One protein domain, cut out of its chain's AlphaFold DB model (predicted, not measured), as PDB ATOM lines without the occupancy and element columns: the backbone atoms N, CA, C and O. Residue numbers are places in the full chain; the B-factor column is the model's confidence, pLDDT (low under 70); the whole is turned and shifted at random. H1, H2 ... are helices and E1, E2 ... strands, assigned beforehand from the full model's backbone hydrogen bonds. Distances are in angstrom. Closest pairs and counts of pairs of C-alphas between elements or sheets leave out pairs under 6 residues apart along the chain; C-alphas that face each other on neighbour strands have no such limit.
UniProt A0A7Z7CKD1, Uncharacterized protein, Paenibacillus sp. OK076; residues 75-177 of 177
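What this domain is: This is residues 75 to 177 of the 177 residues of an uncharacterized protein of Paenibacillus sp. OK076 (UniProt A0A7Z7CKD1). One long helix, H3, makes the longest axis; H1 and H2 pack on it before residue 163, the small sheet of E1 and E2 lies near its first end, and residues 163 to 177 stick out as an arm. The printed part has 103 residues, in order E1, H1, H2, E2, H3, mostly helix, with antiparallel strands. It is loose, radius of gyration of the C-alphas 15.9 A, spanning 55 by 30 by 23 A.

How they stand to each other: E1, residues 75 to 80, and E2, residues 122 to 126, are antiparallel neighbours; N 77 and O 123, 2.8 A apart, are within hydrogen-bond range. H1, residues 81 to 94, touches residues 144 to 151 alone of H3, residues 143 to 175, about perpendicular at 81 degrees; the closest C-alphas, of Arg 87 and Gly 148, are 6.2 A apart. H2, residues 101 to 115, touches residues 151 to 162 alone of H3, at a steep tilt of 60 degrees, opposite ways; the closest C-alphas, of Ala 107 and Leu 154, are 5.1 A apart. Every O i to N i+4 pair is within hydrogen-bond range in H1 and H2, 27 of 29 in H3.

Where its parts are: E1 begins at C-alpha 75 (47.922, 11.052, -56.516). H1 measures 20.3 A, H2 20.8 A. H3, 46.2 A, ends at C-alpha 175 (6.504, 15.258, -35.722).

The domain as a whole: The printed part has no cut. The link E2 to H3 is long, 16 residues. Residues 174 to 177 have pLDDT under 70.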
ATOM      1  N   ARG A  75      47.205  12.042 -55.717       79.00
ATOM      2  CA  ARG A  75      47.922  11.052 -56.516       79.00
ATOM      3  C   ARG A  75      47.503   9.659 -56.076       79.00
ATOM      4  O   ARG A  75      47.204   9.432 -54.902       79.00
ATOM      5  N   SER A  76      47.461   8.737 -57.031       82.00
ATOM      6  CA  SER A  76      47.358   7.315 -56.727       82.00
ATOM      7  C   SER A  76      48.643   6.872 -56.037       82.00
ATOM      8  O   SER A  76      49.737   7.061 -56.571       82.00
ATOM      9  N   VAL A  77      48.502   6.297 -54.855       85.62
ATOM     10  CA  VAL A  77      49.579   5.698 -54.073       85.62
ATOM     11  C   VAL A  77      49.437   4.191 -54.182       85.62
ATOM     12  O   VAL A  77      48.318   3.692 -54.096       85.62
ATOM     13  N   ASP A  78      50.552   3.481 -54.349       87.88
ATOM     14  CA  ASP A  78      50.592   2.015 -54.341       87.88
ATOM     15  C   ASP A  78      50.241   1.483 -52.944       87.88
ATOM     16  O   ASP A  78      51.085   1.279 -52.071       87.88
ATOM     17  N   TYR A  79      48.941   1.408 -52.694       89.44
ATOM     18  CA  TYR A  79      48.355   0.953 -51.451       89.44
ATOM     19  C   TYR A  79      46.983   0.354 -51.762       89.44
ATOM     20  O   TYR A  79      45.980   1.079 -51.764       89.44
ATOM     21  N   PRO A  80      46.944  -0.952 -52.065       91.06
ATOM     22  CA  PRO A  80      45.713  -1.673 -52.324       91.06
ATOM     23  C   PRO A  80      44.792  -1.756 -51.112       91.06
ATOM     24  O   PRO A  80      45.210  -1.716 -49.950       91.06
ATOM     25  N   ARG A  81      43.507  -1.988 -51.395       89.69
ATOM     26  CA  ARG A  81      42.461  -2.142 -50.375       89.69
ATOM     27  C   ARG A  81      42.777  -3.196 -49.313       89.69
ATOM     28  O   ARG A  81      42.444  -2.983 -48.148       89.69
ATOM     29  N   GLN A  82      43.437  -4.282 -49.711       90.25
ATOM     30  CA  GLN A  82      43.806  -5.397 -48.835       90.25
ATOM     31  C   GLN A  82      44.677  -4.937 -47.662       90.25
ATOM     32  O   GLN A  82      44.400  -5.293 -46.522       90.25
ATOM     33  N   TYR A  83      45.642  -4.042 -47.890       90.88
ATOM     34  CA  TYR A  83      46.457  -3.509 -46.796       90.88
ATOM     35  C   TYR A  83      45.623  -2.693 -45.814       90.88
ATOM     36  O   TYR A  83      45.799  -2.797 -44.602       90.88
ATOM     37  N   ALA A  84      44.650  -1.921 -46.305       90.25
ATOM     38  CA  ALA A  84      43.747  -1.204 -45.415       90.25
ATOM     39  C   ALA A  84      42.897  -2.166 -44.562       90.25
ATOM     40  O   ALA A  84      42.649  -1.867 -43.397       90.25
ATOM     41  N   GLU A  85      42.468  -3.304 -45.116       91.56
ATOM     42  CA  GLU A  85      41.757  -4.368 -44.388       91.56
ATOM     43  C   GLU A  85      42.640  -5.018 -43.318       91.56
ATOM     44  O   GLU A  85      42.226  -5.093 -42.163       91.56
ATOM     45  N   GLU A  86      43.889  -5.352 -43.641       91.81
ATOM     46  CA  GLU A  86      44.850  -5.866 -42.658       91.81
ATOM     47  C   GLU A  86      45.055  -4.890 -41.491       91.81
ATOM     48  O   GLU A  86      45.128  -5.294 -40.328       91.81
ATOM     49  N   ARG A  87      45.097  -3.576 -41.766       91.75
ATOM     50  CA  ARG A  87      45.183  -2.557 -40.706       91.75
ATOM     51  C   ARG A  87      43.948  -2.545 -39.804       91.75
ATOM     52  O   ARG A  87      44.099  -2.288 -38.608       91.75
ATOM     53  N   TRP A  88      42.758  -2.824 -40.339       89.81
ATOM     54  CA  TRP A  88      41.546  -2.993 -39.533       89.81
ATOM     55  C   TRP A  88      41.622  -4.233 -38.651       89.81
ATOM     56  O   TRP A  88      41.304  -4.139 -37.468       89.81
ATOM     57  N   ASP A  89      42.087  -5.355 -39.193       89.44
ATOM     58  CA  ASP A  89      42.213  -6.604 -38.440       89.44
ATOM     59  C   ASP A  89      43.231  -6.467 -37.303       89.44
ATOM     60  O   ASP A  89      42.982  -6.891 -36.175       89.44
ATOM     61  N   ILE A  90      44.361  -5.802 -37.564       89.81
ATOM     62  CA  ILE A  90      45.352  -5.468 -36.534       89.81
ATOM     63  C   ILE A  90      44.721  -4.590 -35.451       89.81
ATOM     64  O   ILE A  90      44.914  -4.851 -34.266       89.81
ATOM     65  N   HIS A  91      43.958  -3.563 -35.833       87.69
ATOM     66  CA  HIS A  91      43.293  -2.697 -34.863       87.69
ATOM     67  C   HIS A  91      42.272  -3.467 -34.018       87.69
ATOM     68  O   HIS A  91      42.228  -3.271 -32.811       87.69
ATOM     69  N   GLN A  92      41.476  -4.357 -34.615       86.50
ATOM     70  CA  GLN A  92      40.512  -5.181 -33.880       86.50
ATOM     71  C   GLN A  92      41.188  -6.140 -32.897       86.50
ATOM     72  O   GLN A  92      40.677  -6.344 -31.806       86.50
ATOM     73  N   ARG A  93      42.348  -6.704 -33.253       86.44
ATOM     74  CA  ARG A  93      43.107  -7.590 -32.354       86.44
ATOM     75  C   ARG A  93      43.773  -6.853 -31.194       86.44
ATOM     76  O   ARG A  93      44.015  -7.466 -30.163       86.44
ATOM     77  N   LEU A  94      44.145  -5.588 -31.393       85.81
ATOM     78  CA  LEU A  94      44.876  -4.784 -30.407       85.81
ATOM     79  C   LEU A  94      43.974  -3.878 -29.564       85.81
ATOM     80  O   LEU A  94      44.450  -3.284 -28.601       85.81
ATOM     81  N   SER A  95      42.716  -3.702 -29.958       81.44
ATOM     82  CA  SER A  95      41.772  -2.853 -29.245       81.44
ATOM     83  C   SER A  95      40.985  -3.694 -28.247       81.44
ATOM     84  O   SER A  95      40.292  -4.625 -28.639       81.44
ATOM     85  N   ASP A  96      41.057  -3.321 -26.970       74.56
ATOM     86  CA  ASP A  96      40.231  -3.909 -25.904       74.56
ATOM     87  C   ASP A  96      38.778  -3.381 -25.921       74.56
ATOM     88  O   ASP A  96      37.962  -3.747 -25.077       74.56
ATOM     89  N   GLU A  97      38.443  -2.479 -26.852       76.75
ATOM     90  CA  GLU A  97      37.137  -1.827 -26.930       76.75
ATOM     91  C   GLU A  97      36.216  -2.592 -27.890       76.75
ATOM     92  O   GLU A  97      36.436  -2.626 -29.104       76.75
ATOM     93  N   GLU A  98      35.155  -3.199 -27.352       78.44
ATOM     94  CA  GLU A  98      34.111  -3.839 -28.155       78.44
ATOM     95  C   GLU A  98      33.285  -2.776 -28.896       78.44
ATOM     96  O   GLU A  98      32.325  -2.201 -28.378       78.44
ATOM     97  N   VAL A  99      33.675  -2.494 -30.137       81.69
ATOM     98  CA  VAL A  99      32.947  -1.578 -31.017       81.69
ATOM     99  C   VAL A  99      31.801  -2.328 -31.715       81.69
ATOM    100  O   VAL A  99      32.042  -3.386 -32.300       81.69
ATOM    101  N   PRO A 100      30.567  -1.783 -31.736       86.75
ATOM    102  CA  PRO A 100      29.446  -2.401 -32.440       86.75
ATOM    103  C   PRO A 100      29.740  -2.636 -33.933       86.75
ATOM    104  O   PRO A 100      30.342  -1.766 -34.577       86.75
ATOM    105  N   PRO A 101      29.267  -3.749 -34.526       86.56
ATOM    106  CA  PRO A 101      29.538  -4.079 -35.928       86.56
ATOM    107  C   PRO A 101      29.052  -2.984 -36.886       86.56
ATOM    108  O   PRO A 101      29.772  -2.616 -37.812       86.56
ATOM    109  N   ASP A 102      27.906  -2.367 -36.597       88.06
ATOM    110  CA  ASP A 102      27.335  -1.281 -37.404       88.06
ATOM    111  C   ASP A 102      28.260  -0.054 -37.483       88.06
ATOM    112  O   ASP A 102      28.388   0.589 -38.531       88.06
ATOM    113  N   VAL A 103      28.947   0.270 -36.380       89.12
ATOM    114  CA  VAL A 103      29.920   1.373 -36.317       89.12
ATOM    115  C   VAL A 103      31.139   1.033 -37.172       89.12
ATOM    116  O   VAL A 103      31.625   1.885 -37.919       89.12
ATOM    117  N   ILE A 104      31.614  -0.213 -37.095       88.62
ATOM    118  CA  ILE A 104      32.764  -0.695 -37.867       88.62
ATOM    119  C   ILE A 104      32.450  -0.649 -39.364       88.62
ATOM    120  O   ILE A 104      33.259  -0.139 -40.142       88.62
ATOM    121  N   GLU A 105      31.278  -1.122 -39.783       90.69
ATOM    122  CA  GLU A 105      30.862  -1.082 -41.187       90.69
ATOM    123  C   GLU A 105      30.735   0.351 -41.709       90.69
ATOM    124  O   GLU A 105      31.249   0.671 -42.787       90.69
ATOM    125  N   ALA A 106      30.114   1.244 -40.934       89.56
ATOM    126  CA  ALA A 106      29.999   2.655 -41.292       89.56
ATOM    127  C   ALA A 106      31.378   3.329 -41.414       89.56
ATOM    128  O   ALA A 106      31.634   4.062 -42.379       89.56
ATOM    129  N   ALA A 107      32.289   3.045 -40.479       91.81
ATOM    130  CA  ALA A 107      33.653   3.560 -40.484       91.81
ATOM    131  C   ALA A 107      34.458   3.037 -41.686       91.81
ATOM    132  O   ALA A 107      35.046   3.836 -42.424       91.81
ATOM    133  N   LYS A 108      34.417   1.723 -41.953       91.62
ATOM    134  CA  LYS A 108      35.034   1.087 -43.131       91.62
ATOM    135  C   LYS A 108      34.498   1.690 -44.428       91.62
ATOM    136  O   LYS A 108      35.274   2.089 -45.296       91.62
ATOM    137  N   LYS A 109      33.177   1.839 -44.551       91.00
ATOM    138  CA  LYS A 109      32.530   2.438 -45.728       91.00
ATOM    139  C   LYS A 109      32.995   3.872 -45.970       91.00
ATOM    140  O   LYS A 109      33.293   4.229 -47.109       91.00
ATOM    141  N   SER A 110      33.083   4.681 -44.914       90.12
ATOM    142  CA  SER A 110      33.606   6.049 -44.996       90.12
ATOM    143  C   SER A 110      35.066   6.062 -45.454       90.12
ATOM    144  O   SER A 110      35.421   6.794 -46.381       90.12
ATOM    145  N   MET A 111      35.891   5.185 -44.876       91.19
ATOM    146  CA  MET A 111      37.298   5.058 -45.235       91.19
ATOM    147  C   MET A 111      37.478   4.721 -46.714       91.19
ATOM    148  O   MET A 111      38.197   5.421 -47.425       91.19
ATOM    149  N   TYR A 112      36.795   3.675 -47.187       91.69
ATOM    150  CA  TYR A 112      36.937   3.216 -48.563       91.69
ATOM    151  C   TYR A 112      36.407   4.225 -49.569       91.69
ATOM    152  O   TYR A 112      37.018   4.418 -50.611       91.69
ATOM    153  N   LYS A 113      35.317   4.923 -49.241       90.19
ATOM    154  CA  LYS A 113      34.773   5.977 -50.099       90.19
ATOM    155  C   LYS A 113      35.777   7.108 -50.336       90.19
ATOM    156  O   LYS A 113      35.794   7.684 -51.419       90.19
ATOM    157  N   VAL A 114      36.562   7.456 -49.318       89.06
ATOM    158  CA  VAL A 114      37.503   8.581 -49.383       89.06
ATOM    159  C   VAL A 114      38.855   8.159 -49.946       89.06
ATOM    160  O   VAL A 114      39.412   8.901 -50.749       89.06
ATOM    161  N   LEU A 115      39.379   6.999 -49.535       88.50
ATOM    162  CA  LEU A 115      40.682   6.513 -49.991       88.50
ATOM    163  C   LEU A 115      40.618   5.849 -51.369       88.50
ATOM    164  O   LEU A 115      41.567   5.989 -52.120       88.50
ATOM    165  N   TYR A 116      39.524   5.179 -51.728       90.88
ATOM    166  CA  TYR A 116      39.388   4.433 -52.988       90.88
ATOM    167  C   TYR A 116      38.188   4.964 -53.790       90.88
ATOM    168  O   TYR A 116      37.170   4.273 -53.946       90.88
ATOM    169  N   PRO A 117      38.248   6.225 -54.265       86.69
ATOM    170  CA  PRO A 117      37.169   6.802 -55.056       86.69
ATOM    171  C   PRO A 117      36.954   5.980 -56.333       86.69
ATOM    172  O   PRO A 117      37.902   5.457 -56.911       86.69
ATOM    173  N   ASN A 118      35.700   5.858 -56.776       86.12
ATOM    174  CA  ASN A 118      35.321   5.111 -57.985       86.12
ATOM    175  C   ASN A 118      35.805   3.647 -58.023       86.12
ATOM    176  O   ASN A 118      36.021   3.113 -59.103       86.12
ATOM    177  N   GLN A 119      35.960   3.000 -56.859       81.38
ATOM    178  CA  GLN A 119      36.504   1.636 -56.755       81.38
ATOM    179  C   GLN A 119      37.925   1.504 -57.326       81.38
ATOM    180  O   GLN A 119      38.286   0.452 -57.848       81.38
ATOM    181  N   ALA A 120      38.731   2.564 -57.225       81.69
ATOM    182  CA  ALA A 120      40.147   2.498 -57.555       81.69
ATOM    183  C   ALA A 120      40.824   1.335 -56.810       81.69
ATOM    184  O   ALA A 120      40.561   1.104 -55.630       81.69
ATOM    185  N   GLU A 121      41.706   0.620 -57.505       86.19
ATOM    186  CA  GLU A 121      42.501  -0.471 -56.931       86.19
ATOM    187  C   GLU A 121      43.416   0.034 -55.805       86.19
ATOM    188  O   GLU A 121      43.582  -0.616 -54.775       86.19
ATOM    189  N   ASN A 122      43.929   1.250 -55.992       89.12
ATOM    190  CA  ASN A 122      44.921   1.906 -55.161       89.12
ATOM    191  C   ASN A 122      44.364   3.160 -54.483       89.12
ATOM    192  O   ASN A 122      43.477   3.834 -55.016       89.12
ATOM    193  N   ALA A 123      44.907   3.492 -53.310       88.81
ATOM    194  CA  ALA A 123      44.464   4.650 -52.552       88.81
ATOM    195  C   ALA A 123      44.815   5.971 -53.266       88.81
ATOM    196  O   ALA A 123      45.928   6.161 -53.749       88.81
ATOM    197  N   VAL A 124      43.881   6.920 -53.295       88.00
ATOM    198  CA  VAL A 124      44.027   8.236 -53.928       88.00
ATOM    199  C   VAL A 124      44.006   9.314 -52.852       88.00
ATOM    200  O   VAL A 124      42.976   9.574 -52.227       88.00
ATOM    201  N   LEU A 125      45.149   9.956 -52.623       86.19
ATOM    202  CA  LEU A 125      45.304  10.941 -51.552       86.19
ATOM    203  C   LEU A 125      46.319  12.028 -51.893       86.19
ATOM    204  O   LEU A 125      47.082  11.927 -52.849       86.19
ATOM    205  N   GLU A 126      46.292  13.106 -51.116       81.88
ATOM    206  CA  GLU A 126      47.217  14.218 -51.301       81.88
ATOM    207  C   GLU A 126      48.615  13.826 -50.827       81.88
ATOM    208  O   GLU A 126      48.833  13.488 -49.658       81.88
ATOM    209  N   THR A 127      49.572  13.923 -51.744       78.69
ATOM    210  CA  THR A 127      50.987  13.667 -51.478       78.69
ATOM    211  C   THR A 127      51.784  14.928 -51.768       78.69
ATOM    212  O   THR A 127      51.824  15.390 -52.907       78.69
ATOM    213  N   ARG A 128      52.415  15.491 -50.735       74.75
ATOM    214  CA  ARG A 128      53.513  16.459 -50.901       74.75
ATOM    215  C   ARG A 128      54.822  15.709 -50.659       74.75
ATOM    216  O   ARG A 128      55.077  14.731 -51.347       74.75
ATOM    217  N   ASP A 129      55.553  16.055 -49.605       80.12
ATOM    218  CA  ASP A 129      56.684  15.254 -49.109       80.12
ATOM    219  C   ASP A 129      56.231  14.089 -48.212       80.12
ATOM    220  O   ASP A 129      57.007  13.200 -47.872       80.12
ATOM    221  N   GLN A 130      54.971  14.125 -47.762       85.56
ATOM    222  CA  GLN A 130      54.387  13.183 -46.808       85.56
ATOM    223  C   GLN A 130      52.916  12.877 -47.127       85.56
ATOM    224  O   GLN A 130      52.206  13.674 -47.744       85.56
ATOM    225  N   TYR A 131      52.491  11.739 -46.580       85.50
ATOM    226  CA  TYR A 131      51.146  11.217 -46.344       85.50
ATOM    227  C   TYR A 131      50.125  12.196 -45.763       85.50
ATOM    228  O   TYR A 131      50.077  12.254 -44.538       85.50
ATOM    229  N   ILE A 132      49.293  12.931 -46.511       87.25
ATOM    230  CA  ILE A 132      48.244  13.753 -45.867       87.25
ATOM    231  C   ILE A 132      46.985  12.910 -45.632       87.25
ATOM    232  O   ILE A 132      46.323  12.466 -46.566       87.25
ATOM    233  N   CYS A 133      46.625  12.710 -44.363       87.44
ATOM    234  CA  CYS A 133      45.411  11.996 -43.981       87.44
ATOM    235  C   CYS A 133      44.165  12.825 -44.315       87.44
ATOM    236  O   CYS A 133      43.999  13.910 -43.749       87.44
ATOM    237  N   PRO A 134      43.233  12.312 -45.134       86.69
ATOM    238  CA  PRO A 134      42.043  13.065 -45.524       86.69
ATOM    239  C   PRO A 134      41.016  13.210 -44.389       86.69
ATOM    240  O   PRO A 134      40.116  14.038 -44.487       86.69
ATOM    241  N   PHE A 135      41.143  12.428 -43.311       87.44
ATOM    242  CA  PHE A 135      40.221  12.459 -42.170       87.44
ATOM    243  C   PHE A 135      40.713  13.385 -41.055       87.44
ATOM    244  O   PHE A 135      39.940  14.127 -40.463       87.44
ATOM    245  N   THR A 136      42.013  13.366 -40.762       85.38
ATOM    246  CA  THR A 136      42.578  14.140 -39.644       85.38
ATOM    247  C   THR A 136      43.339  15.384 -40.092       85.38
ATOM    248  O   THR A 136      43.687  16.213 -39.255       85.38
ATOM    249  N   GLY A 137      43.665  15.507 -41.384       84.50
ATOM    250  CA  GLY A 137      44.536  16.557 -41.923       84.50
ATOM    251  C   GLY A 137      46.009  16.434 -41.508       84.50
ATOM    252  O   GLY A 137      46.831  17.266 -41.893       84.50
ATOM    253  N   LYS A 138      46.365  15.412 -40.718       88.69
ATOM    254  CA  LYS A 138      47.735  15.175 -40.245       88.69
ATOM    255  C   LYS A 138      48.606  14.590 -41.352       88.69
ATOM    256  O   LYS A 138      48.110  13.928 -42.263       88.69
ATOM    257  N   ARG A 139      49.915  14.821 -41.242       90.62
ATOM    258  CA  ARG A 139      50.925  14.299 -42.169       90.62
ATOM    259  C   ARG A 139      51.593  13.051 -41.597       90.62
ATOM    260  O   ARG A 139      51.848  12.992 -40.396       90.62
ATOM    261  N   PHE A 140      51.882  12.082 -42.453       91.19
ATOM    262  CA  PHE A 140      52.440  10.785 -42.092       91.19
ATOM    263  C   PHE A 140      53.572  10.400 -43.040       91.19
ATOM    264  O   PHE A 140      53.500  10.638 -44.241       91.19
ATOM    265  N   SER A 141      54.613   9.759 -42.514       87.62
ATOM    266  CA  SER A 141      55.720   9.271 -43.343       87.62
ATOM    267  C   SER A 141      55.396   7.979 -44.099       87.62
ATOM    268  O   SER A 141      56.043   7.688 -45.095       87.62
ATOM    269  N   THR A 142      54.400   7.210 -43.648       90.25
ATOM    270  CA  THR A 142      53.972   5.958 -44.289       90.25
ATOM    271  C   THR A 142      52.453   5.850 -44.328       90.25
ATOM    272  O   THR A 142      51.755   6.400 -43.469       90.25
ATOM    273  N   MET A 143      51.943   5.105 -45.309       90.69
ATOM    274  CA  MET A 143      50.508   4.885 -45.473       90.69
ATOM    275  C   MET A 143      49.916   4.043 -44.330       90.69
ATOM    276  O   MET A 143      48.843   4.361 -43.827       90.69
ATOM    277  N   ASP A 144      50.654   3.069 -43.795       90.44
ATOM    278  CA  ASP A 144      50.177   2.263 -42.657       90.44
ATOM    279  C   ASP A 144      49.958   3.079 -41.386       90.44
ATOM    280  O   ASP A 144      49.010   2.833 -40.634       90.44
ATOM    281  N   LYS A 145      50.822   4.074 -41.139       90.25
ATOM    282  CA  LYS A 145      50.657   5.001 -40.013       90.25
ATOM    283  C   LYS A 145      49.450   5.907 -40.227       90.25
ATOM    284  O   LYS A 145      48.725   6.177 -39.273       90.25
ATOM    285  N   LEU A 146      49.215   6.336 -41.468       92.81
ATOM    286  CA  LEU A 146      48.045   7.126 -41.840       92.81
ATOM    287  C   LEU A 146      46.756   6.342 -41.593       92.81
ATOM    288  O   LEU A 146      45.880   6.832 -40.882       92.81
ATOM    289  N   VAL A 147      46.650   5.128 -42.139       92.38
ATOM    290  CA  VAL A 147      45.459   4.277 -41.997       92.38
ATOM    291  C   VAL A 147      45.266   3.870 -40.539       92.38
ATOM    292  O   VAL A 147      44.178   4.042 -39.997       92.38
ATOM    293  N   GLY A 148      46.333   3.439 -39.860       89.38
ATOM    294  CA  GLY A 148      46.292   3.096 -38.437       89.38
ATOM    295  C   GLY A 148      45.815   4.251 -37.554       89.38
ATOM    296  O   GLY A 148      45.024   4.037 -36.642       89.38
ATOM    297  N   SER A 149      46.239   5.483 -37.847       90.81
ATOM    298  CA  SER A 149      45.768   6.667 -37.121       90.81
ATOM    299  C   SER A 149      44.361   7.109 -37.525       90.81
ATOM    300  O   SER A 149      43.712   7.803 -36.743       90.81
ATOM    301  N   ALA A 150      43.901   6.782 -38.734       92.00
ATOM    302  CA  ALA A 150      42.574   7.152 -39.214       92.00
ATOM    303  C   ALA A 150      41.473   6.285 -38.591       92.00
ATOM    304  O   ALA A 150      40.390   6.802 -38.321       92.00
ATOM    305  N   ILE A 151      41.751   5.001 -38.337       92.06
ATOM    306  CA  ILE A 151      40.771   4.030 -37.824       92.06
ATOM    307  C   ILE A 151      40.066   4.521 -36.542       92.06
ATOM    308  O   ILE A 151      38.837   4.629 -36.574       92.06
ATOM    309  N   PRO A 152      40.767   4.925 -35.460       91.25
ATOM    310  CA  PRO A 152      40.099   5.403 -34.246       91.25
ATOM    311  C   PRO A 152      39.214   6.631 -34.493       91.25
ATOM    312  O   PRO A 152      38.107   6.735 -33.968       91.25
ATOM    313  N   THR A 153      39.674   7.566 -35.331       90.88
ATOM    314  CA  THR A 153      38.903   8.769 -35.680       90.88
ATOM    315  C   THR A 153      37.632   8.415 -36.450       90.88
ATOM    316  O   THR A 153      36.570   8.975 -36.188       90.88
ATOM    317  N   LEU A 154      37.720   7.463 -37.378       91.81
ATOM    318  CA  LEU A 154      36.580   7.001 -38.162       91.81
ATOM    319  C   LEU A 154      35.538   6.287 -37.301       91.81
ATOM    320  O   LEU A 154      34.346   6.518 -37.500       91.81
ATOM    321  N   ILE A 155      35.974   5.483 -36.326       91.50
ATOM    322  CA  ILE A 155      35.090   4.853 -35.336       91.50
ATOM    323  C   ILE A 155      34.343   5.932 -34.544       91.50
ATOM    324  O   ILE A 155      33.115   5.925 -34.507       91.50
ATOM    325  N   GLN A 156      35.054   6.922 -33.994       90.56
ATOM    326  CA  GLN A 156      34.434   8.025 -33.247       90.56
ATOM    327  C   GLN A 156      33.402   8.792 -34.083       90.56
ATOM    328  O   GLN A 156      32.318   9.127 -33.597       90.56
ATOM    329  N   TRP A 157      33.715   9.065 -35.350       91.31
ATOM    330  CA  TRP A 157      32.797   9.747 -36.259       91.31
ATOM    331  C   TRP A 157      31.569   8.900 -36.583       91.31
ATOM    332  O   TRP A 157      30.462   9.436 -36.586       91.31
ATOM    333  N   ALA A 158      31.742   7.599 -36.819       90.88
ATOM    334  CA  ALA A 158      30.640   6.678 -37.071       90.88
ATOM    335  C   ALA A 158      29.709   6.567 -35.853       90.88
ATOM    336  O   ALA A 158      28.496   6.708 -36.003       90.88
ATOM    337  N   THR A 159      30.259   6.447 -34.641       89.00
ATOM    338  CA  THR A 159      29.485   6.455 -33.390       89.00
ATOM    339  C   THR A 159      28.686   7.749 -33.231       89.00
ATOM    340  O   THR A 159      27.485   7.723 -32.953       89.00
ATOM    341  N   ALA A 160      29.325   8.901 -33.458       88.88
ATOM    342  CA  ALA A 160      28.650  10.194 -33.388       88.88
ATOM    343  C   ALA A 160      27.559  10.341 -34.463       88.88
ATOM    344  O   ALA A 160      26.515  10.942 -34.204       88.88
ATOM    345  N   GLN A 161      27.786   9.797 -35.659       88.12
ATOM    346  CA  GLN A 161      26.834   9.848 -36.762       88.12
ATOM    347  C   GLN A 161      25.593   9.000 -36.474       88.12
ATOM    348  O   GLN A 161      24.482   9.514 -36.587       88.12
ATOM    349  N   ILE A 162      25.768   7.756 -36.020       86.56
ATOM    350  CA  ILE A 162      24.658   6.865 -35.648       86.56
ATOM    351  C   ILE A 162      23.814   7.496 -34.540       86.56
ATOM    352  O   ILE A 162      22.588   7.532 -34.637       86.56
ATOM    353  N   ARG A 163      24.459   8.086 -33.524       87.38
ATOM    354  CA  ARG A 163      23.756   8.802 -32.454       87.38
ATOM    355  C   ARG A 163      22.906   9.959 -32.992       87.38
ATOM    356  O   ARG A 163      21.737  10.075 -32.635       87.38
ATOM    357  N   ARG A 164      23.466  10.795 -33.871       85.12
ATOM    358  CA  ARG A 164      22.736  11.920 -34.484       85.12
ATOM    359  C   ARG A 164      21.568  11.452 -35.343       85.12
ATOM    360  O   ARG A 164      20.518  12.090 -35.344       85.12
ATOM    361  N   ASP A 165      21.745  10.371 -36.092       86.06
ATOM    362  CA  ASP A 165      20.695   9.845 -36.958       86.06
ATOM    363  C   ASP A 165      19.562   9.206 -36.137       86.06
ATOM    364  O   ASP A 165      18.393   9.410 -36.467       86.06
ATOM    365  N   ALA A 166      19.871   8.569 -35.001       83.88
ATOM    366  CA  ALA A 166      18.871   8.117 -34.034       83.88
ATOM    367  C   ALA A 166      18.089   9.290 -33.409       83.88
ATOM    368  O   ALA A 166      16.859   9.264 -33.368       83.88
ATOM    369  N   GLU A 167      18.775  10.358 -32.988       84.81
ATOM    370  CA  GLU A 167      18.137  11.574 -32.456       84.81
ATOM    371  C   GLU A 167      17.205  12.226 -33.498       84.81
ATOM    372  O   GLU A 167      16.076  12.615 -33.183       84.81
ATOM    373  N   ARG A 168      17.631  12.283 -34.767       82.12
ATOM    374  CA  ARG A 168      16.808  12.775 -35.887       82.12
ATOM    375  C   ARG A 168      15.609  11.880 -36.178       82.12
ATOM    376  O   ARG A 168      14.541  12.401 -36.493       82.12
ATOM    377  N   ALA A 169      15.767  10.561 -36.096       82.81
ATOM    378  CA  ALA A 169      14.667   9.623 -36.287       82.81
ATOM    379  C   ALA A 169      13.599   9.802 -35.198       82.81
ATOM    380  O   ALA A 169      12.422   9.925 -35.519       82.81
ATOM    381  N   VAL A 170      14.008   9.932 -33.931       83.88
ATOM    382  CA  VAL A 170      13.090  10.206 -32.812       83.88
ATOM    383  C   VAL A 170      12.367  11.543 -32.989       83.88
ATOM    384  O   VAL A 170      11.168  11.623 -32.730       83.88
ATOM    385  N   ALA A 171      13.064  12.587 -33.450       78.31
ATOM    386  CA  ALA A 171      12.443  13.879 -33.738       78.31
ATOM    387  C   ALA A 171      11.378  13.773 -34.844       78.31
ATOM    388  O   ALA A 171      10.274  14.278 -34.671       78.31
ATOM    389  N   ARG A 172      11.661  13.044 -35.935       74.00
ATOM    390  CA  ARG A 172      10.697  12.808 -37.025       74.00
ATOM    391  C   ARG A 172       9.483  11.997 -36.578       74.00
ATOM    392  O   ARG A 172       8.366  12.318 -36.963       74.00
ATOM    393  N   SER A 173       9.677  10.974 -35.749       72.38
ATOM    394  CA  SER A 173       8.567  10.167 -35.227       72.38
ATOM    395  C   SER A 173       7.645  10.961 -34.300       72.38
ATOM    396  O   SER A 173       6.461  10.661 -34.238       72.38
ATOM    397  N   LYS A 174       8.170  11.978 -33.601       69.62
ATOM    398  CA  LYS A 174       7.377  12.907 -32.778       69.62
ATOM    399  C   LYS A 174       6.675  14.004 -33.586       69.62
ATOM    400  O   LYS A 174       5.759  14.614 -33.060       69.62
ATOM    401  N   GLU A 175       7.121  14.280 -34.810       56.12
ATOM    402  CA  GLU A 175       6.504  15.258 -35.722       56.12
ATOM    403  C   GLU A 175       5.366  14.636 -36.556       56.12
ATOM    404  O   GLU A 175       4.457  15.338 -36.984       56.12
ATOM    405  N   ASN A 176       5.396  13.311 -36.753       58.22
ATOM    406  CA  ASN A 176       4.376  12.537 -37.475       58.22
ATOM    407  C   ASN A 176       3.253  11.970 -36.574       58.22
ATOM    408  O   ASN A 176       2.467  11.145 -37.043       58.22
ATOM    409  N   LEU A 177       3.205  12.365 -35.299       50.34
ATOM    410  CA  LEU A 177       2.222  11.949 -34.288       50.34
ATOM    411  C   LEU A 177       1.453  13.177 -33.798       50.34
ATOM    412  O   LEU A 177       0.215  13.069 -33.674       50.34
TER     413      LEU A 177